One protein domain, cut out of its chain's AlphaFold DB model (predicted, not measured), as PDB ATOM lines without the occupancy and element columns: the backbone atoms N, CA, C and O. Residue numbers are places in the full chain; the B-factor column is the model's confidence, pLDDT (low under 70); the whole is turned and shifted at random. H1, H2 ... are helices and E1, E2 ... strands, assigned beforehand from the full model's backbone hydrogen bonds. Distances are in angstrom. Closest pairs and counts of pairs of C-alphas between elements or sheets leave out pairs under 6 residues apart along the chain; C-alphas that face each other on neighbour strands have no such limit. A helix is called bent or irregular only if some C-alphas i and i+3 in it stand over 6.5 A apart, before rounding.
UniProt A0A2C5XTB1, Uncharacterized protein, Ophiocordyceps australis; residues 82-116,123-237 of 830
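Overview. This is residues 82 to 116 and 123 to 237 of the 830 residues of an uncharacterized protein of Ophiocordyceps australis (UniProt A0A2C5XTB1). A small, twisted sheet of four strands, E1, E2, E5 and E6, has helix H2 packed over one face at E1, and H4 and H5 pack in turn on H2. Near the edge strand E1 sits a small strand hairpin, E3 and E4, while H1 lies far out at one end of the longest axis and residues 145 to 151, of which 150 and 151 belong to H3, stick out. The printed part has 150 residues, with five named helices and six named strands in the order E1 H1 H2 H3 E2 E3 E4 E5 H4 H5 E6; the larger sheet has the order E1, E2, E5, E6, and both sheets are antiparallel. The class is mixed, helices and strands, with under half of the residues, 66, in named elements. The whole is compact, with a radius of gyration of the C-alphas of 15.3 A and spans of 46 by 33 by 32 A.

Along the chain. E1 takes residues 88 to 92, 13.6 A long, and begins at C-alpha 88, (-0.318, -23.283, 31.546). H1, residues 108 to 116, is 13.0 A long; it is neither bent nor irregular, but only just: C-alphas 109 and 112 are 6.0 A apart. H2, residues 132 to 142, is the longest helix at 15.4 A and begins at C-alpha 132, (-3.903, -24.852, 37.851). H3, residues 150 to 153, measures 4.8 A. E2, residues 158 to 162, is 12.6 A long, E3, residues 168 to 170, 6.5 A, and E4, residues 185 to 188, 10.6 A. E5, residues 198 to 203, is the longest strand at 14.2 A. H4, residues 213 to 219, is 10.2 A long and H5, residues 222 to 230, 12.1 A. E6, residues 234 to 236, is 6.5 A long and ends at C-alpha 236, (-10.292, -13.094, 28.253).

Arrangement. The four-stranded sheet is strongly twisted, but only just, with C-alphas up to 4.1 A off its best plane. E1 and E2 are antiparallel at 153 degrees, with N 88 and O 162 at 2.9 A and N 162 and O 88 at 2.8 A, within hydrogen-bond range. E2 and E5 are antiparallel at 161 degrees, with N 159 and O 202 at 2.9 A. E5 and the edge strand E6 are antiparallel at 148 degrees, with N 235 and O 201 at 2.8 A. H2 is on this sheet, in two layers, a helix on one face of a sheet; its height over the sheet is 6.5 A, and it lies over E1, slantwise to the strands at 35 degrees on the local plane. The closest C-alphas of E1 and H2 are those of Tyr 89 and Pro 132, 5.4 A apart. H2 and H4 touch at a steep tilt of 60 degrees, opposite ways, closest at the C-alphas of Ala 140 and Arg 214, 5.2 A. H2 and H5 touch, about perpendicular at 74 degrees, closest at the C-alphas of Ala 133 and Leu 225, 5.2 A. H4 and H5 are close but not clearly touching, with the C-alphas of Leu 217 and Leu 225 at 7.4 A. E3 and E4 form a hairpin, with N 169 and O 187 at 2.9 A; E4 and E1 are near each other, and residues 128 to 129 pair antiparallel with residues 185 to 186 of E4. H1 and H3 touch no helix. In H2, H4 and H5 every O i to N i+4 pair is within hydrogen-bond range, in H1 3 of 5 are, and H3 is too short for such a pair.

Size, cuts and confidence. The two C-alphas farthest apart are those of Asp 110 and Leu 209, 45.8 A. Residues 117 to 122 are not printed, and C-alphas 116 and 123 are 12.0 A apart across the cut. The links E1 to H1 and E3 to E4 are long. The mean pLDDT of the printed part is 75.4, and 53 residues are under 70: residues 95 to 116, 123 to 125, 143 to 154, 173 to 182 and 207 to 212.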
ATOM      1  N   GLY A  82     -13.997 -21.423  30.630       84.25
ATOM      2  CA  GLY A  82     -12.681 -21.105  31.172       84.25
ATOM      3  C   GLY A  82     -11.535 -21.728  30.360       84.25
ATOM      4  O   GLY A  82     -11.765 -22.612  29.528       84.25
ATOM      5  N   PRO A  83     -10.287 -21.291  30.599       89.38
ATOM      6  CA  PRO A  83      -9.114 -21.793  29.894       89.38
ATOM      7  C   PRO A  83      -9.069 -23.326  29.888       89.38
ATOM      8  O   PRO A  83      -8.954 -23.979  30.922       89.38
ATOM      9  N   GLY A  84      -9.158 -23.910  28.691       87.75
ATOM     10  CA  GLY A  84      -9.058 -25.356  28.512       87.75
ATOM     11  C   GLY A  84      -7.666 -25.893  28.861       87.75
ATOM     12  O   GLY A  84      -6.693 -25.139  28.935       87.75
ATOM     13  N   GLN A  85      -7.553 -27.219  28.990       88.81
ATOM     14  CA  GLN A  85      -6.354 -27.966  29.428       88.81
ATOM     15  C   GLN A  85      -5.069 -27.755  28.590       88.81
ATOM     16  O   GLN A  85      -4.031 -28.328  28.904       88.81
ATOM     17  N   GLN A  86      -5.126 -26.964  27.515       93.56
ATOM     18  CA  GLN A  86      -3.978 -26.588  26.683       93.56
ATOM     19  C   GLN A  86      -3.160 -25.420  27.271       93.56
ATOM     20  O   GLN A  86      -2.022 -25.210  26.856       93.56
ATOM     21  N   HIS A  87      -3.722 -24.664  28.221       95.25
ATOM     22  CA  HIS A  87      -3.031 -23.550  28.874       95.25
ATOM     23  C   HIS A  87      -2.111 -24.028  30.004       95.25
ATOM     24  O   HIS A  87      -2.340 -25.065  30.625       95.25
ATOM     25  N   ILE A  88      -1.110 -23.208  30.315       95.88
ATOM     26  CA  ILE A  88      -0.318 -23.283  31.546       95.88
ATOM     27  C   ILE A  88      -0.687 -22.114  32.467       95.88
ATOM     28  O   ILE A  88      -1.127 -21.060  32.010       95.88
ATOM     29  N   TYR A  89      -0.500 -22.297  33.767       96.19
ATOM     30  CA  TYR A  89      -1.050 -21.441  34.810       96.19
ATOM     31  C   TYR A  89       0.039 -20.888  35.717       96.19
ATOM     32  O   TYR A  89       0.955 -21.605  36.121       96.19
ATOM     33  N   ILE A  90      -0.084 -19.612  36.069       95.25
ATOM     34  CA  ILE A  90       0.871 -18.902  36.919       95.25
ATOM     35  C   ILE A  90       0.116 -17.940  37.840       95.25
ATOM     36  O   ILE A  90      -0.836 -17.295  37.405       95.25
ATOM     37  N   VAL A  91       0.503 -17.852  39.116       93.25
ATOM     38  CA  VAL A  91      -0.186 -17.013  40.116       93.25
ATOM     39  C   VAL A  91       0.746 -15.910  40.606       93.25
ATOM     40  O   VAL A  91       1.863 -16.183  41.043       93.25
ATOM     41  N   LEU A  92       0.295 -14.656  40.527       90.00
ATOM     42  CA  LEU A  92       1.102 -13.464  40.802       90.00
ATOM     43  C   LEU A  92       0.334 -12.445  41.661       90.00
ATOM     44  O   LEU A  92      -0.880 -12.297  41.548       90.00
ATOM     45  N   TRP A  93       1.064 -11.706  42.502       77.38
ATOM     46  CA  TRP A  93       0.530 -10.661  43.395       77.38
ATOM     47  C   TRP A  93       0.404  -9.264  42.742       77.38
ATOM     48  O   TRP A  93       0.004  -8.314  43.406       77.38
ATOM     49  N   LYS A  94       0.793  -9.107  41.471       72.19
ATOM     50  CA  LYS A  94       0.748  -7.846  40.706       72.19
ATOM     51  C   LYS A  94       0.179  -8.091  39.304       72.19
ATOM     52  O   LYS A  94       0.079  -9.239  38.864       72.19
ATOM     53  N   THR A  95      -0.153  -7.015  38.591       55.03
ATOM     54  CA  THR A  95      -0.306  -7.056  37.130       55.03
ATOM     55  C   THR A  95       1.025  -7.420  36.456       55.03
ATOM     56  O   THR A  95       2.105  -7.166  37.004       55.03
ATOM     57  N   LEU A  96       0.948  -8.067  35.287       52.97
ATOM     58  CA  LEU A  96       2.095  -8.675  34.592       52.97
ATOM     59  C   LEU A  96       3.189  -7.669  34.219       52.97
ATOM     60  O   LEU A  96       4.371  -8.014  34.219       52.97
ATOM     61  N   ASP A  97       2.789  -6.431  33.952       44.16
ATOM     62  CA  ASP A  97       3.597  -5.315  33.440       44.16
ATOM     63  C   ASP A  97       4.864  -5.061  34.281       44.16
ATOM     64  O   ASP A  97       5.913  -4.698  33.760       44.16
ATOM     65  N   ASN A  98       4.789  -5.338  35.587       45.25
ATOM     66  CA  ASN A  98       5.883  -5.172  36.549       45.25
ATOM     67  C   ASN A  98       6.760  -6.431  36.742       45.25
ATOM     68  O   ASN A  98       7.567  -6.475  37.668       45.25
ATOM     69  N   THR A  99       6.577  -7.485  35.936       52.84
ATOM     70  CA  THR A  99       7.216  -8.808  36.140       52.84
ATOM     71  C   THR A  99       8.085  -9.288  34.971       52.84
ATOM     72  O   THR A  99       8.494 -10.446  34.941       52.84
ATOM     73  N   GLY A 100       8.403  -8.405  34.015       51.19
ATOM     74  CA  GLY A 100       9.252  -8.725  32.855       51.19
ATOM     75  C   GLY A 100       8.532  -9.461  31.718       51.19
ATOM     76  O   GLY A 100       9.172  -9.982  30.809       51.19
ATOM     77  N   ILE A 101       7.201  -9.514  31.753       52.34
ATOM     78  CA  ILE A 101       6.362 -10.153  30.735       52.34
ATOM     79  C   ILE A 101       5.963  -9.095  29.699       52.34
ATOM     80  O   ILE A 101       5.297  -8.119  30.031       52.34
ATOM     81  N   GLY A 102       6.403  -9.276  28.448       42.47
ATOM     82  CA  GLY A 102       6.129  -8.370  27.320       42.47
ATOM     83  C   GLY A 102       7.337  -7.620  26.734       42.47
ATOM     84  O   GLY A 102       7.293  -7.271  25.561       42.47
ATOM     85  N   ASN A 103       8.433  -7.428  27.478       35.47
ATOM     86  CA  ASN A 103       9.670  -6.816  26.963       35.47
ATOM     87  C   ASN A 103      10.909  -7.591  27.447       35.47
ATOM     88  O   ASN A 103      11.125  -7.663  28.658       35.47
ATOM     89  N   PRO A 104      11.749  -8.151  26.554       33.69
ATOM     90  CA  PRO A 104      13.002  -8.780  26.953       33.69
ATOM     91  C   PRO A 104      14.081  -7.710  27.211       33.69
ATOM     92  O   PRO A 104      14.523  -7.055  26.260       33.69
ATOM     93  N   PRO A 105      14.581  -7.524  28.449       35.12
ATOM     94  CA  PRO A 105      15.826  -6.789  28.640       35.12
ATOM     95  C   PRO A 105      16.956  -7.513  27.892       35.12
ATOM     96  O   PRO A 105      17.039  -8.743  27.915       35.12
ATOM     97  N   ARG A 106      17.860  -6.753  27.256       37.88
ATOM     98  CA  ARG A 106      18.942  -7.257  26.371       37.88
ATOM     99  C   ARG A 106      19.989  -8.171  27.051       37.88
ATOM    100  O   ARG A 106      20.990  -8.505  26.433       37.88
ATOM    101  N   TYR A 107      19.763  -8.571  28.301       34.75
ATOM    102  CA  TYR A 107      20.677  -9.313  29.178       34.75
ATOM    103  C   TYR A 107      20.273 -10.793  29.394       34.75
ATOM    104  O   TYR A 107      20.950 -11.542  30.095       34.75
ATOM    105  N   ILE A 108      19.142 -11.239  28.828       42.75
ATOM    106  CA  ILE A 108      18.585 -12.580  29.107       42.75
ATOM    107  C   ILE A 108      19.290 -13.715  28.343       42.75
ATOM    108  O   ILE A 108      19.194 -14.870  28.756       42.75
ATOM    109  N   GLN A 109      20.053 -13.430  27.285       39.00
ATOM    110  CA  GLN A 109      20.676 -14.492  26.482       39.00
ATOM    111  C   GLN A 109      21.739 -15.281  27.276       39.00
ATOM    112  O   GLN A 109      21.715 -16.509  27.249       39.00
ATOM    113  N   ASP A 110      22.538 -14.602  28.107       35.75
ATOM    114  CA  ASP A 110      23.458 -15.235  29.074       35.75
ATOM    115  C   ASP A 110      22.718 -15.845  30.285       35.75
ATOM    116  O   ASP A 110      23.217 -16.735  30.980       35.75
ATOM    117  N   SER A 111      21.488 -15.391  30.552       39.44
ATOM    118  CA  SER A 111      20.695 -15.863  31.694       39.44
ATOM    119  C   SER A 111      20.201 -17.303  31.518       39.44
ATOM    120  O   SER A 111      19.970 -17.976  32.520       39.44
ATOM    121  N   LEU A 112      20.105 -17.828  30.289       40.72
ATOM    122  CA  LEU A 112      19.785 -19.246  30.054       40.72
ATOM    123  C   LEU A 112      20.866 -20.202  30.587       40.72
ATOM    124  O   LEU A 112      20.541 -21.312  31.016       40.72
ATOM    125  N   GLU A 113      22.125 -19.765  30.662       39.19
ATOM    126  CA  GLU A 113      23.182 -20.526  31.338       39.19
ATOM    127  C   GLU A 113      23.205 -20.273  32.854       39.19
ATOM    128  O   GLU A 113      23.449 -21.205  33.622       39.19
ATOM    129  N   GLN A 114      22.832 -19.078  33.329       37.59
ATOM    130  CA  GLN A 114      22.650 -18.840  34.772       37.59
ATOM    131  C   GLN A 114      21.460 -19.613  35.371       37.59
ATOM    132  O   GLN A 114      21.546 -20.069  36.505       37.59
ATOM    133  N   ILE A 115      20.389 -19.873  34.613       41.94
ATOM    134  CA  ILE A 115      19.288 -20.767  35.033       41.94
ATOM    135  C   ILE A 115      19.798 -22.210  35.241       41.94
ATOM    136  O   ILE A 115      19.327 -22.942  36.123       41.94
ATOM    137  N   ARG A 116      20.823 -22.620  34.480       41.47
ATOM    138  CA  ARG A 116      21.527 -23.893  34.690       41.47
ATOM    139  C   ARG A 116      22.503 -23.829  35.874       41.47
ATOM    140  O   ARG A 116      22.578 -24.811  36.611       41.47
ATOM    141  N   ALA A 123      17.382 -14.110  40.887       46.41
ATOM    142  CA  ALA A 123      16.595 -14.080  39.647       46.41
ATOM    143  C   ALA A 123      15.632 -15.280  39.540       46.41
ATOM    144  O   ALA A 123      15.797 -16.168  38.705       46.41
ATOM    145  N   ARG A 124      14.619 -15.336  40.415       63.00
ATOM    146  CA  ARG A 124      13.601 -16.402  40.387       63.00
ATOM    147  C   ARG A 124      12.545 -16.116  39.317       63.00
ATOM    148  O   ARG A 124      11.550 -15.452  39.598       63.00
ATOM    149  N   ILE A 125      12.759 -16.635  38.106       67.94
ATOM    150  CA  ILE A 125      11.727 -16.682  37.059       67.94
ATOM    151  C   ILE A 125      10.506 -17.430  37.620       67.94
ATOM    152  O   ILE A 125      10.677 -18.518  38.180       67.94
ATOM    153  N   PRO A 126       9.286 -16.873  37.519       74.06
ATOM    154  CA  PRO A 126       8.116 -17.504  38.100       74.06
ATOM    155  C   PRO A 126       7.723 -18.729  37.259       74.06
ATOM    156  O   PRO A 126       7.488 -18.635  36.053       74.06
ATOM    157  N   VAL A 127       7.700 -19.893  37.908       89.19
ATOM    158  CA  VAL A 127       7.365 -21.185  37.294       89.19
ATOM    159  C   VAL A 127       5.867 -21.237  36.995       89.19
ATOM    160  O   VAL A 127       5.048 -20.859  37.833       89.19
ATOM    161  N   ALA A 128       5.514 -21.714  35.804       94.38
ATOM    162  CA  ALA A 128       4.137 -22.000  35.421       94.38
ATOM    163  C   ALA A 128       3.870 -23.511  35.496       94.38
ATOM    164  O   ALA A 128       4.780 -24.319  35.328       94.38
ATOM    165  N   HIS A 129       2.619 -23.899  35.726       94.94
ATOM    166  CA  HIS A 129       2.202 -25.298  35.853       94.94
ATOM    167  C   HIS A 129       1.121 -25.632  34.830       94.94
ATOM    168  O   HIS A 129       0.227 -24.823  34.593       94.94
ATOM    169  N   ARG A 130       1.152 -26.826  34.233       94.31
ATOM    170  CA  ARG A 130       0.077 -27.308  33.342       94.31
ATOM    171  C   ARG A 130      -1.240 -27.504  34.104       94.31
ATOM    172  O   ARG A 130      -2.317 -27.311  33.551       94.31
ATOM    173  N   ASN A 131      -1.153 -27.859  35.382       93.38
ATOM    174  CA  ASN A 131      -2.278 -28.018  36.291       93.38
ATOM    175  C   ASN A 131      -2.482 -26.740  37.143       93.38
ATOM    176  O   ASN A 131      -1.583 -26.366  37.906       93.38
ATOM    177  N   PRO A 132      -3.659 -26.083  37.096       92.81
ATOM    178  CA  PRO A 132      -3.903 -24.852  37.851       92.81
ATOM    179  C   PRO A 132      -3.907 -25.066  39.373       92.81
ATOM    180  O   PRO A 132      -3.479 -24.179  40.114       92.81
ATOM    181  N   ALA A 133      -4.302 -26.251  39.855       92.19
ATOM    182  CA  ALA A 133      -4.206 -26.605  41.271       92.19
ATOM    183  C   ALA A 133      -2.746 -26.594  41.756       92.19
ATOM    184  O   ALA A 133      -2.456 -26.162  42.872       92.19
ATOM    185  N   ASN A 134      -1.808 -27.011  40.901       92.50
ATOM    186  CA  ASN A 134      -0.386 -26.983  41.222       92.50
ATOM    187  C   ASN A 134       0.197 -25.567  41.134       92.50
ATOM    188  O   ASN A 134       0.993 -25.216  42.002       92.50
ATOM    189  N   ALA A 135      -0.259 -24.722  40.200       93.25
ATOM    190  CA  ALA A 135       0.101 -23.298  40.178       93.25
ATOM    191  C   ALA A 135      -0.297 -22.587  41.484       93.25
ATOM    192  O   ALA A 135       0.517 -21.884  42.088       93.25
ATOM    193  N   ILE A 136      -1.527 -22.821  41.963       91.94
ATOM    194  CA  ILE A 136      -1.996 -22.307  43.257       91.94
ATOM    195  C   ILE A 136      -1.149 -22.856  44.409       91.94
ATOM    196  O   ILE A 136      -0.684 -22.076  45.241       91.94
ATOM    197  N   ARG A 137      -0.892 -24.169  44.459       90.94
ATOM    198  CA  ARG A 137      -0.081 -24.782  45.525       90.94
ATOM    199  C   ARG A 137       1.368 -24.299  45.527       90.94
ATOM    200  O   ARG A 137       1.916 -24.102  46.606       90.94
ATOM    201  N   ALA A 138       1.992 -24.083  44.371       89.62
ATOM    202  CA  ALA A 138       3.355 -23.561  44.270       89.62
ATOM    203  C   ALA A 138       3.443 -22.119  44.796       89.62
ATOM    204  O   ALA A 138       4.294 -21.808  45.630       89.62
ATOM    205  N   TRP A 139       2.500 -21.258  44.406       89.94
ATOM    206  CA  TRP A 139       2.370 -19.900  44.943       89.94
ATOM    207  C   TRP A 139       2.057 -19.889  46.452       89.94
ATOM    208  O   TRP A 139       2.667 -19.138  47.221       89.94
ATOM    209  N   ALA A 140       1.176 -20.783  46.912       87.75
ATOM    210  CA  ALA A 140       0.867 -20.946  48.329       87.75
ATOM    211  C   ALA A 140       2.099 -21.441  49.104       87.75
ATOM    212  O   ALA A 140       2.405 -20.910  50.165       87.75
ATOM    213  N   ARG A 141       2.893 -22.375  48.566       83.88
ATOM    214  CA  ARG A 141       4.186 -22.778  49.145       83.88
ATOM    215  C   ARG A 141       5.134 -21.583  49.250       83.88
ATOM    216  O   ARG A 141       5.578 -21.283  50.355       83.88
ATOM    217  N   PHE A 142       5.361 -20.848  48.161       76.75
ATOM    218  CA  PHE A 142       6.337 -19.748  48.086       76.75
ATOM    219  C   PHE A 142       6.113 -18.626  49.121       76.75
ATOM    220  O   PHE A 142       7.060 -17.973  49.555       76.75
ATOM    221  N   THR A 143       4.869 -18.411  49.558       66.44
ATOM    222  CA  THR A 143       4.485 -17.328  50.482       66.44
ATOM    223  C   THR A 143       4.773 -17.589  51.973       66.44
ATOM    224  O   THR A 143       4.370 -16.779  52.801       66.44
ATOM    225  N   SER A 144       5.492 -18.656  52.366       51.75
ATOM    226  CA  SER A 144       5.900 -18.841  53.781       51.75
ATOM    227  C   SER A 144       6.943 -17.843  54.267       51.75
ATOM    228  O   SER A 144       6.928 -17.470  55.436       51.75
ATOM    229  N   ASN A 145       7.906 -17.484  53.416       52.31
ATOM    230  CA  ASN A 145       9.212 -17.015  53.897       52.31
ATOM    231  C   ASN A 145       9.257 -15.510  54.218       52.31
ATOM    232  O   ASN A 145      10.318 -14.967  54.514       52.31
ATOM    233  N   GLY A 146       8.105 -14.843  54.175       49.78
ATOM    234  CA  GLY A 146       7.904 -13.485  54.655       49.78
ATOM    235  C   GLY A 146       6.410 -13.209  54.759       49.78
ATOM    236  O   GLY A 146       5.671 -13.483  53.813       49.78
ATOM    237  N   ILE A 147       5.970 -12.676  55.901       48.12
ATOM    238  CA  ILE A 147       4.590 -12.211  56.081       48.12
ATOM    239  C   ILE A 147       4.312 -11.167  54.985       48.12
ATOM    240  O   ILE A 147       5.104 -10.228  54.850       48.12
ATOM    241  N   PRO A 148       3.237 -11.296  54.184       51.44
ATOM    242  CA  PRO A 148       2.877 -10.260  53.230       51.44
ATOM    243  C   PRO A 148       2.628  -8.945  53.973       51.44
ATOM    244  O   PRO A 148       1.794  -8.890  54.874       51.44
ATOM    245  N   THR A 149       3.342  -7.884  53.594       49.59
ATOM    246  CA  THR A 149       3.016  -6.518  54.025       49.59
ATOM    247  C   THR A 149       1.566  -6.200  53.651       49.59
ATOM    248  O   THR A 149       1.062  -6.731  52.661       49.59
ATOM    249  N   GLU A 150       0.876  -5.323  54.382       44.16
ATOM    250  CA  GLU A 150      -0.548  -5.034  54.110       44.16
ATOM    251  C   GLU A 150      -0.793  -4.520  52.684       44.16
ATOM    252  O   GLU A 150      -1.785  -4.881  52.056       44.16
ATOM    253  N   SER A 151       0.184  -3.815  52.105       46.34
ATOM    254  CA  SER A 151       0.219  -3.436  50.685       46.34
ATOM    255  C   SER A 151       0.106  -4.615  49.700       46.34
ATOM    256  O   SER A 151      -0.335  -4.429  48.567       46.34
ATOM    257  N   ARG A 152       0.466  -5.838  50.108       54.28
ATOM    258  CA  ARG A 152       0.249  -7.082  49.346       54.28
ATOM    259  C   ARG A 152      -1.089  -7.744  49.670       54.28
ATOM    260  O   ARG A 152      -1.664  -8.346  48.776       54.28
ATOM    261  N   LEU A 153      -1.611  -7.602  50.891       52.75
ATOM    262  CA  LEU A 153      -2.937  -8.120  51.265       52.75
ATOM    263  C   LEU A 153      -4.075  -7.382  50.540       52.75
ATOM    264  O   LEU A 153      -5.072  -8.002  50.184       52.75
ATOM    265  N   LEU A 154      -3.898  -6.087  50.251       54.62
ATOM    266  CA  LEU A 154      -4.814  -5.298  49.414       54.62
ATOM    267  C   LEU A 154      -4.836  -5.742  47.937       54.62
ATOM    268  O   LEU A 154      -5.797  -5.466  47.222       54.62
ATOM    269  N   ASN A 155      -3.791  -6.426  47.465       72.62
ATOM    270  CA  ASN A 155      -3.678  -6.891  46.085       72.62
ATOM    271  C   ASN A 155      -4.110  -8.359  45.983       72.62
ATOM    272  O   ASN A 155      -3.295  -9.269  46.130       72.62
ATOM    273  N   ALA A 156      -5.397  -8.587  45.700       82.44
ATOM    274  CA  ALA A 156      -5.928  -9.932  45.481       82.44
ATOM    275  C   ALA A 156      -5.123 -10.664  44.378       82.44
ATOM    276  O   ALA A 156      -5.011 -10.146  43.258       82.44
ATOM    277  N   PRO A 157      -4.529 -11.838  44.673       89.38
ATOM    278  CA  PRO A 157      -3.616 -12.513  43.758       89.38
ATOM    279  C   PRO A 157      -4.351 -12.983  42.502       89.38
ATOM    280  O   PRO A 157      -5.492 -13.438  42.559       89.38
ATOM    281  N   ARG A 158      -3.694 -12.879  41.346       93.25
ATOM    282  CA  ARG A 158      -4.275 -13.228  40.045       93.25
ATOM    283  C   ARG A 158      -3.635 -14.487  39.492       93.25
ATOM    284  O   ARG A 158      -2.408 -14.594  39.480       93.25
ATOM    285  N   ILE A 159      -4.465 -15.405  39.009       95.38
ATOM    286  CA  ILE A 159      -4.042 -16.541  38.197       95.38
ATOM    287  C   ILE A 159      -4.208 -16.186  36.719       95.38
ATOM    288  O   ILE A 159      -5.253 -15.699  36.285       95.38
ATOM    289  N   TRP A 160      -3.153 -16.410  35.948       95.75
ATOM    290  CA  TRP A 160      -3.090 -16.118  34.521       95.75
ATOM    291  C   TRP A 160      -2.977 -17.440  33.768       95.75
ATOM    292  O   TRP A 160      -2.160 -18.285  34.141       95.75
ATOM    293  N   ALA A 161      -3.792 -17.618  32.729       96.56
ATOM    294  CA  ALA A 161      -3.719 -18.764  31.834       96.56
ATOM    295  C   ALA A 161      -3.028 -18.345  30.534       96.56
ATOM    296  O   ALA A 161      -3.502 -17.475  29.792       96.56
ATOM    297  N   ILE A 162      -1.884 -18.967  30.287       95.69
ATOM    298  CA  ILE A 162      -0.968 -18.665  29.196       95.69
ATOM    299  C   ILE A 162      -1.072 -19.787  28.165       95.69
ATOM    300  O   ILE A 162      -1.011 -20.964  28.509       95.69
ATOM    301  N   ASP A 163      -1.236 -19.417  26.902       95.69
ATOM    302  CA  ASP A 163      -1.051 -20.278  25.739       95.69
ATOM    303  C   ASP A 163       0.461 -20.514  25.559       95.69
ATOM    304  O   ASP A 163       1.186 -19.589  25.173       95.69
ATOM    305  N   PRO A 164       0.982 -21.711  25.892       91.69
ATOM    306  CA  PRO A 164       2.420 -21.960  25.909       91.69
ATOM    307  C   PRO A 164       3.065 -21.829  24.524       91.69
ATOM    308  O   PRO A 164       4.263 -21.536  24.439       91.69
ATOM    309  N   ALA A 165       2.288 -22.055  23.454       89.25
ATOM    310  CA  ALA A 165       2.782 -22.298  22.105       89.25
ATOM    311  C   ALA A 165       4.047 -23.191  22.134       89.25
ATOM    312  O   ALA A 165       4.068 -24.231  22.792       89.25
ATOM    313  N   ASN A 166       5.126 -22.752  21.479       88.06
ATOM    314  CA  ASN A 166       6.440 -23.404  21.510       88.06
ATOM    315  C   ASN A 166       7.433 -22.723  22.485       88.06
ATOM    316  O   ASN A 166       8.635 -22.958  22.394       88.06
ATOM    317  N   ASN A 167       6.975 -21.848  23.393       91.19
ATOM    318  CA  ASN A 167       7.831 -21.081  24.312       91.19
ATOM    319  C   ASN A 167       7.995 -21.770  25.683       91.19
ATOM    320  O   ASN A 167       8.043 -21.089  26.702       91.19
ATOM    321  N   ILE A 168       8.070 -23.105  25.748       92.81
ATOM    322  CA  ILE A 168       8.184 -23.843  27.020       92.81
ATOM    323  C   ILE A 168       9.429 -24.723  27.098       92.81
ATOM    324  O   ILE A 168       9.777 -25.422  26.150       92.81
ATOM    325  N   VAL A 169      10.052 -24.736  28.275       92.06
ATOM    326  CA  VAL A 169      11.040 -25.735  28.697       92.06
ATOM    327  C   VAL A 169      10.504 -26.403  29.971       92.06
ATOM    328  O   VAL A 169      10.109 -25.686  30.896       92.06
ATOM    329  N   PRO A 170      10.432 -27.746  30.047       91.12
ATOM    330  CA  PRO A 170      10.054 -28.434  31.279       91.12
ATOM    331  C   PRO A 170      11.117 -28.215  32.359       91.12
ATOM    332  O   PRO A 170      12.314 -28.212  32.072       91.12
ATOM    333  N   VAL A 171      10.689 -28.038  33.609       88.38
ATOM    334  CA  VAL A 171      11.613 -27.946  34.746       88.38
ATOM    335  C   VAL A 171      12.095 -29.353  35.096       88.38
ATOM    336  O   VAL A 171      11.284 -30.225  35.407       88.38
ATOM    337  N   ASP A 172      13.409 -29.577  35.047       82.88
ATOM    338  CA  ASP A 172      13.991 -30.887  35.345       82.88
ATOM    339  C   ASP A 172      13.698 -31.312  36.801       82.88
ATOM    340  O   ASP A 172      14.027 -30.572  37.738       82.88
ATOM    341  N   PRO A 173      13.149 -32.523  37.032       65.56
ATOM    342  CA  PRO A 173      12.679 -32.971  38.350       65.56
ATOM    343  C   PRO A 173      13.789 -33.114  39.405       65.56
ATOM    344  O   PRO A 173      13.506 -33.232  40.594       65.56
ATOM    345  N   VAL A 174      15.055 -33.092  38.977       58.59
ATOM    346  CA  VAL A 174      16.258 -33.339  39.789       58.59
ATOM    347  C   VAL A 174      16.417 -32.349  40.956       58.59
ATOM    348  O   VAL A 174      17.091 -32.668  41.932       58.59
ATOM    349  N   ARG A 175      15.817 -31.150  40.878       57.25
ATOM    350  CA  ARG A 175      15.974 -30.092  41.898       57.25
ATOM    351  C   ARG A 175      14.847 -30.021  42.935       57.25
ATOM    352  O   ARG A 175      15.105 -29.550  44.037       57.25
ATOM    353  N   GLU A 176      13.638 -30.489  42.623       59.06
ATOM    354  CA  GLU A 176      12.473 -30.415  43.523       59.06
ATOM    355  C   GLU A 176      11.628 -31.706  43.444       59.06
ATOM    356  O   GLU A 176      10.644 -31.763  42.701       59.06
ATOM    357  N   PRO A 177      11.968 -32.763  44.209       59.03
ATOM    358  CA  PRO A 177      11.337 -34.083  44.075       59.03
ATOM    359  C   PRO A 177       9.840 -34.117  44.432       59.03
ATOM    360  O   PRO A 177       9.134 -35.019  43.987       59.03
ATOM    361  N   GLU A 178       9.320 -33.133  45.173       57.09
ATOM    362  CA  GLU A 178       7.873 -32.983  45.399       57.09
ATOM    363  C   GLU A 178       7.117 -32.423  44.182       57.09
ATOM    364  O   GLU A 178       5.936 -32.711  44.005       57.09
ATOM    365  N   HIS A 179       7.785 -31.634  43.336       55.34
ATOM    366  CA  HIS A 179       7.214 -31.071  42.107       55.34
ATOM    367  C   HIS A 179       7.515 -31.940  40.869       55.34
ATOM    368  O   HIS A 179       6.952 -31.724  39.797       55.34
ATOM    369  N   ALA A 180       8.341 -32.980  41.032       52.75
ATOM    370  CA  ALA A 180       8.745 -33.925  39.995       52.75
ATOM    371  C   ALA A 180       7.627 -34.841  39.455       52.75
ATOM    372  O   ALA A 180       7.785 -35.423  38.380       52.75
ATOM    373  N   GLN A 181       6.511 -35.007  40.175       53.28
ATOM    374  CA  GLN A 181       5.443 -35.942  39.796       53.28
ATOM    375  C   GLN A 181       4.591 -35.417  38.622       53.28
ATOM    376  O   GLN A 181       3.481 -34.926  38.807       53.28
ATOM    377  N   GLY A 182       5.109 -35.565  37.396       61.12
ATOM    378  CA  GLY A 182       4.322 -35.489  36.155       61.12
ATOM    379  C   GLY A 182       4.821 -34.542  35.058       61.12
ATOM    380  O   GLY A 182       4.137 -34.410  34.048       61.12
ATOM    381  N   GLY A 183       5.971 -33.870  35.214       79.25
ATOM    382  CA  GLY A 183       6.455 -32.897  34.209       79.25
ATOM    383  C   GLY A 183       5.547 -31.664  34.062       79.25
ATOM    384  O   GLY A 183       5.446 -31.064  32.990       79.25
ATOM    385  N   ASP A 184       4.842 -31.336  35.145       89.94
ATOM    386  CA  ASP A 184       3.826 -30.289  35.236       89.94
ATOM    387  C   ASP A 184       4.420 -28.871  35.225       89.94
ATOM    388  O   ASP A 184       3.869 -27.976  34.585       89.94
ATOM    389  N   ALA A 185       5.557 -28.683  35.898       92.38
ATOM    390  CA  ALA A 185       6.268 -27.413  35.977       92.38
ATOM    391  C   ALA A 185       7.010 -27.087  34.667       92.38
ATOM    392  O   ALA A 185       7.795 -27.890  34.154       92.38
ATOM    393  N   VAL A 186       6.801 -25.876  34.148       94.19
ATOM    394  CA  VAL A 186       7.462 -25.335  32.954       94.19
ATOM    395  C   VAL A 186       7.928 -23.894  33.183       94.19
ATOM    396  O   VAL A 186       7.344 -23.133  33.957       94.19
ATOM    397  N   VAL A 187       8.976 -23.502  32.465       94.00
ATOM    398  CA  VAL A 187       9.498 -22.129  32.407       94.00
ATOM    399  C   VAL A 187       9.515 -21.628  30.959       94.00
ATOM    400  O   VAL A 187       9.578 -22.449  30.035       94.00
ATOM    401  N   PRO A 188       9.445 -20.304  30.727       93.62
ATOM    402  CA  PRO A 188       9.481 -19.753  29.378       93.62
ATOM    403  C   PRO A 188      10.828 -20.033  28.703       93.62
ATOM    404  O   PRO A 188      11.881 -19.677  29.233       93.62
ATOM    405  N   ALA A 189      10.806 -20.612  27.501       90.62
ATOM    406  CA  ALA A 189      12.016 -20.946  26.743       90.62
ATOM    407  C   ALA A 189      12.871 -19.709  26.402       90.62
ATOM    408  O   ALA A 189      14.091 -19.799  26.291       90.62
ATOM    409  N   ARG A 190      12.229 -18.543  26.265       89.00
ATOM    410  CA  ARG A 190      12.859 -17.233  26.023       89.00
ATOM    411  C   ARG A 190      13.136 -16.432  27.306       89.00
ATOM    412  O   ARG A 190      13.400 -15.238  27.231       89.00
ATOM    413  N   GLY A 191      13.022 -17.049  28.485       88.69
ATOM    414  CA  GLY A 191      13.172 -16.392  29.791       88.69
ATOM    415  C   GLY A 191      11.969 -15.544  30.230       88.69
ATOM    416  O   GLY A 191      11.795 -15.320  31.426       88.69
ATOM    417  N   THR A 192      11.095 -15.141  29.303       89.56
ATOM    418  CA  THR A 192       9.850 -14.407  29.578       89.56
ATOM    419  C   THR A 192       8.671 -14.967  28.770       89.56
ATOM    420  O   THR A 192       8.841 -15.550  27.692       89.56
ATOM    421  N   TRP A 193       7.457 -14.796  29.299       89.75
ATOM    422  CA  TRP A 193       6.223 -14.962  28.526       89.75
ATOM    423  C   TRP A 193       5.973 -13.681  27.715       89.75
ATOM    424  O   TRP A 193       6.205 -12.578  28.219       89.75
ATOM    425  N   ALA A 194       5.517 -13.810  26.468       90.06
ATOM    426  CA  ALA A 194       5.136 -12.659  25.645       90.06
ATOM    427  C   ALA A 194       3.652 -12.303  25.862       90.06
ATOM    428  O   ALA A 194       2.864 -13.176  26.226       90.06
ATOM    429  N   HIS A 195       3.261 -11.036  25.684       88.19
ATOM    430  CA  HIS A 195       1.931 -10.555  26.094       88.19
ATOM    431  C   HIS A 195       0.796 -11.244  25.316       88.19
ATOM    432  O   HIS A 195      -0.224 -11.616  25.889       88.19
ATOM    433  N   GLU A 196       1.013 -11.514  24.030       91.12
ATOM    434  CA  GLU A 196       0.110 -12.251  23.145       91.12
ATOM    435  C   GLU A 196      -0.121 -13.719  23.555       91.12
ATOM    436  O   GLU A 196      -1.054 -14.351  23.055       91.12
ATOM    437  N   GLN A 197       0.693 -14.262  24.468       93.06
ATOM    438  CA  GLN A 197       0.500 -15.600  25.024       93.06
ATOM    439  C   GLN A 197      -0.498 -15.628  26.186       93.06
ATOM    440  O   GLN A 197      -1.075 -16.680  26.450       93.06
ATOM    441  N   ILE A 198      -0.728 -14.526  26.905       93.44
ATOM    442  CA  ILE A 198      -1.683 -14.536  28.019       93.44
ATOM    443  C   ILE A 198      -3.096 -14.433  27.445       93.44
ATOM    444  O   ILE A 198      -3.488 -13.408  26.894       93.44
ATOM    445  N   ARG A 199      -3.865 -15.520  27.562       94.88
ATOM    446  CA  ARG A 199      -5.223 -15.615  27.004       94.88
ATOM    447  C   ARG A 199      -6.294 -15.241  28.015       94.88
ATOM    448  O   ARG A 199      -7.286 -14.625  27.636       94.88
ATOM    449  N   TRP A 200      -6.093 -15.594  29.287       96.25
ATOM    450  CA  TRP A 200      -7.078 -15.367  30.344       96.25
ATOM    451  C   TRP A 200      -6.432 -14.917  31.649       96.25
ATOM    452  O   TRP A 200      -5.312 -15.311  31.981       96.25
ATOM    453  N   VAL A 201      -7.188 -14.154  32.433       95.81
ATOM    454  CA  VAL A 201      -6.871 -13.817  33.822       95.81
ATOM    455  C   VAL A 201      -8.097 -14.020  34.703       95.81
ATOM    456  O   VAL A 201      -9.206 -13.658  34.323       95.81
ATOM    457  N   ALA A 202      -7.892 -14.564  35.897       95.75
ATOM    458  CA  ALA A 202      -8.870 -14.530  36.971       95.75
ATOM    459  C   ALA A 202      -8.220 -13.986  38.246       95.75
ATOM    460  O   ALA A 202      -7.086 -14.327  38.591       95.75
ATOM    461  N   THR A 203      -8.949 -13.146  38.972       93.31
ATOM    462  CA  THR A 203      -8.589 -12.795  40.349       93.31
ATOM    463  C   THR A 203      -9.005 -13.951  41.249       93.31
ATOM    464  O   THR A 203     -10.156 -14.376  41.190       93.31
ATOM    465  N   LEU A 204      -8.097 -14.453  42.088       89.88
ATOM    466  CA  LEU A 204      -8.456 -15.373  43.164       89.88
ATOM    467  C   LEU A 204      -9.205 -14.552  44.229       89.88
ATOM    468  O   LEU A 204      -8.601 -13.642  44.807       89.88
ATOM    469  N   PRO A 205     -10.507 -14.796  44.476       83.81
ATOM    470  CA  PRO A 205     -11.236 -14.030  45.477       83.81
ATOM    471  C   PRO A 205     -10.627 -14.258  46.873       83.81
ATOM    472  O   PRO A 205     -10.142 -15.359  47.155       83.81
ATOM    473  N   PRO A 206     -10.644 -13.248  47.762       71.06
ATOM    474  CA  PRO A 206     -10.199 -13.426  49.141       71.06
ATOM    475  C   PRO A 206     -11.120 -14.426  49.854       71.06
ATOM    476  O   PRO A 206     -12.343 -14.324  49.747       71.06
ATOM    477  N   LEU A 207     -10.550 -15.391  50.587       61.22
ATOM    478  CA  LEU A 207     -11.359 -16.203  51.504       61.22
ATOM    479  C   LEU A 207     -11.806 -15.313  52.668       61.22
ATOM    480  O   LEU A 207     -10.985 -14.551  53.188       61.22
ATOM    481  N   PRO A 208     -13.073 -15.406  53.103       47.19
ATOM    482  CA  PRO A 208     -13.463 -14.851  54.386       47.19
ATOM    483  C   PRO A 208     -12.747 -15.606  55.520       47.19
ATOM    484  O   PRO A 208     -12.394 -16.775  55.372       47.19
ATOM    485  N   LEU A 209     -12.649 -14.950  56.682       41.53
ATOM    486  CA  LEU A 209     -12.108 -15.466  57.950       41.53
ATOM    487  C   LEU A 209     -10.571 -15.593  58.010       41.53
ATOM    488  O   LEU A 209      -9.912 -16.091  57.103       41.53
ATOM    489  N   GLY A 210     -10.003 -15.191  59.153       50.16
ATOM    490  CA  GLY A 210      -8.558 -15.147  59.431       50.16
ATOM    491  C   GLY A 210      -7.859 -16.502  59.609       50.16
ATOM    492  O   GLY A 210      -6.802 -16.566  60.235       50.16
ATOM    493  N   ALA A 211      -8.412 -17.587  59.063       50.25
ATOM    494  CA  ALA A 211      -7.610 -18.772  58.801       50.25
ATOM    495  C   ALA A 211      -6.521 -18.400  57.775       50.25
ATOM    496  O   ALA A 211      -6.777 -17.601  56.869       50.25
ATOM    497  N   PRO A 212      -5.300 -18.957  57.849       66.62
ATOM    498  CA  PRO A 212      -4.306 -18.696  56.821       66.62
ATOM    499  C   PRO A 212      -4.793 -19.289  55.490       66.62
ATOM    500  O   PRO A 212      -4.665 -20.490  55.280       66.62
ATOM    501  N   PHE A 213      -5.301 -18.433  54.591       72.94
ATOM    502  CA  PHE A 213      -5.695 -18.693  53.186       72.94
ATOM    503  C   PHE A 213      -4.797 -19.746  52.512       72.94
ATOM    504  O   PHE A 213      -5.244 -20.714  51.900       72.94
ATOM    505  N   ARG A 214      -3.494 -19.577  52.751       75.81
ATOM    506  CA  ARG A 214      -2.383 -20.454  52.390       75.81
ATOM    507  C   ARG A 214      -2.555 -21.929  52.789       75.81
ATOM    508  O   ARG A 214      -2.268 -22.775  51.958       75.81
ATOM    509  N   ARG A 215      -2.978 -22.253  54.021       82.44
ATOM    510  CA  ARG A 215      -3.232 -23.644  54.455       82.44
ATOM    511  C   ARG A 215      -4.401 -24.241  53.692       82.44
ATOM    512  O   ARG A 215      -4.209 -25.258  53.053       82.44
ATOM    513  N   VAL A 216      -5.547 -23.558  53.653       85.50
ATOM    514  CA  VAL A 216      -6.752 -24.069  52.977       85.50
ATOM    515  C   VAL A 216      -6.442 -24.475  51.527       85.50
ATOM    516  O   VAL A 216      -6.789 -25.571  51.109       85.50
ATOM    517  N   LEU A 217      -5.684 -23.659  50.785       87.06
ATOM    518  CA  LEU A 217      -5.263 -23.965  49.407       87.06
ATOM    519  C   LEU A 217      -4.170 -25.047  49.266       87.06
ATOM    520  O   LEU A 217      -3.952 -25.552  48.165       87.06
ATOM    521  N   LEU A 218      -3.458 -25.392  50.341       88.31
ATOM    522  CA  LEU A 218      -2.518 -26.519  50.385       88.31
ATOM    523  C   LEU A 218      -3.214 -27.821  50.804       88.31
ATOM    524  O   LEU A 218      -2.872 -28.877  50.276       88.31
ATOM    525  N   ASP A 219      -4.192 -27.715  51.705       90.44
ATOM    526  CA  ASP A 219      -4.948 -28.818  52.297       90.44
ATOM    527  C   ASP A 219      -6.086 -29.304  51.367       90.44
ATOM    528  O   ASP A 219      -6.446 -30.480  51.400       90.44
ATOM    529  N   MET A 220      -6.620 -28.438  50.487       90.44
ATOM    530  CA  MET A 220      -7.582 -28.821  49.440       90.44
ATOM    531  C   MET A 220      -7.028 -29.910  48.505       90.44
ATOM    532  O   MET A 220      -5.884 -29.839  48.032       90.44
ATOM    533  N   THR A 221      -7.873 -30.876  48.129       91.12
ATOM    534  CA  THR A 221      -7.537 -31.887  47.111       91.12
ATOM    535  C   THR A 221      -7.361 -31.260  45.718       91.12
ATOM    536  O   THR A 221      -7.742 -30.116  45.465       91.12
ATOM    537  N   ALA A 222      -6.781 -32.010  44.772       84.62
ATOM    538  CA  ALA A 222      -6.657 -31.534  43.391       84.62
ATOM    539  C   ALA A 222      -8.033 -31.322  42.724       84.62
ATOM    540  O   ALA A 222      -8.188 -30.425  41.900       84.62
ATOM    541  N   GLU A 223      -9.040 -32.105  43.113       87.25
ATOM    542  CA  GLU A 223     -10.421 -32.003  42.627       87.25
ATOM    543  C   GLU A 223     -11.143 -30.795  43.233       87.25
ATOM    544  O   GLU A 223     -11.827 -30.070  42.511       87.25
ATOM    545  N   GLN A 224     -10.934 -30.522  44.527       90.88
ATOM    546  CA  GLN A 224     -11.449 -29.323  45.195       90.88
ATOM    547  C   GLN A 224     -10.835 -28.051  44.593       90.88
ATOM    548  O   GLN A 224     -11.569 -27.128  44.236       90.88
ATOM    549  N   LEU A 225      -9.514 -28.028  44.369       90.31
ATOM    550  CA  LEU A 225      -8.843 -26.920  43.681       90.31
ATOM    551  C   LEU A 225      -9.317 -26.767  42.232       90.31
ATOM    552  O   LEU A 225      -9.609 -25.651  41.821       90.31
ATOM    553  N   ASN A 226      -9.472 -27.848  41.462       85.94
ATOM    554  CA  ASN A 226     -10.026 -27.765  40.104       85.94
ATOM    555  C   ASN A 226     -11.483 -27.266  40.102       85.94
ATOM    556  O   ASN A 226     -11.866 -26.479  39.240       85.94
ATOM    557  N   THR A 227     -12.289 -27.656  41.092       89.56
ATOM    558  CA  THR A 227     -13.667 -27.168  41.263       89.56
ATOM    559  C   THR A 227     -13.693 -25.677  41.600       89.56
ATOM    560  O   THR A 227     -14.479 -24.933  41.017       89.56
ATOM    561  N   TYR A 228     -12.798 -25.214  42.476       89.50
ATOM    562  CA  TYR A 228     -12.590 -23.794  42.772       89.50
ATOM    563  C   TYR A 228     -12.136 -23.012  41.525       89.50
ATOM    564  O   TYR A 228     -12.741 -21.997  41.187       89.50
ATOM    565  N   MET A 229     -11.160 -23.533  40.776       89.88
ATOM    566  CA  MET A 229     -10.656 -22.960  39.517       89.88
ATOM    567  C   MET A 229     -11.734 -22.818  38.434       89.88
ATOM    568  O   MET A 229     -11.765 -21.813  37.722       89.88
ATOM    569  N   ASN A 230     -12.640 -23.794  38.335       89.12
ATOM    570  CA  ASN A 230     -13.780 -23.772  37.415       89.12
ATOM    571  C   ASN A 230     -14.904 -22.815  37.863       89.12
ATOM    572  O   ASN A 230     -15.783 -22.497  37.065       89.12
ATOM    573  N   ARG A 231     -14.888 -22.351  39.121       89.38
ATOM    574  CA  ARG A 231     -15.805 -21.331  39.663       89.38
ATOM    575  C   ARG A 231     -15.232 -19.907  39.604       89.38
ATOM    576  O   ARG A 231     -15.947 -18.965  39.943       89.38
ATOM    577  N   LEU A 232     -13.970 -19.726  39.202       92.12
ATOM    578  CA  LEU A 232     -13.367 -18.399  39.062       92.12
ATOM    579  C   LEU A 232     -13.957 -17.625  37.877       92.12
ATOM    580  O   LEU A 232     -14.229 -18.187  36.816       92.12
ATOM    581  N   TRP A 233     -14.081 -16.306  38.036       93.69
ATOM    582  CA  TRP A 233     -14.451 -15.418  36.939       93.69
ATOM    583  C   TRP A 233     -13.243 -15.146  36.037       93.69
ATOM    584  O   TRP A 233     -12.357 -14.356  36.377       93.69
ATOM    585  N   TRP A 234     -13.211 -15.817  34.887       94.44
ATOM    586  CA  TRP A 234     -12.162 -15.677  33.883       94.44
ATOM    587  C   TRP A 234     -12.481 -14.562  32.884       94.44
ATOM    588  O   TRP A 234     -13.481 -14.608  32.169       94.44
ATOM    589  N   VAL A 235     -11.585 -13.582  32.793       94.56
ATOM    590  CA  VAL A 235     -11.610 -12.511  31.794       94.56
ATOM    591  C   VAL A 235     -10.644 -12.874  30.670       94.56
ATOM    592  O   VAL A 235      -9.462 -13.116  30.923       94.56
ATOM    593  N   GLN A 236     -11.137 -12.911  29.431       94.75
ATOM    594  CA  GLN A 236     -10.292 -13.094  28.253       94.75
ATOM    595  C   GLN A 236      -9.528 -11.799  27.956       94.75
ATOM    596  O   GLN A 236     -10.120 -10.719  27.947       94.75
ATOM    597  N   ILE A 237      -8.225 -11.896  27.690       92.06
ATOM    598  CA  ILE A 237      -7.419 -10.748  27.259       92.06
ATOM    599  C   ILE A 237      -7.480 -10.669  25.723       92.06
ATOM    600  O   ILE A 237      -7.210 -11.673  25.055       92.06
TER     601      ILE A 237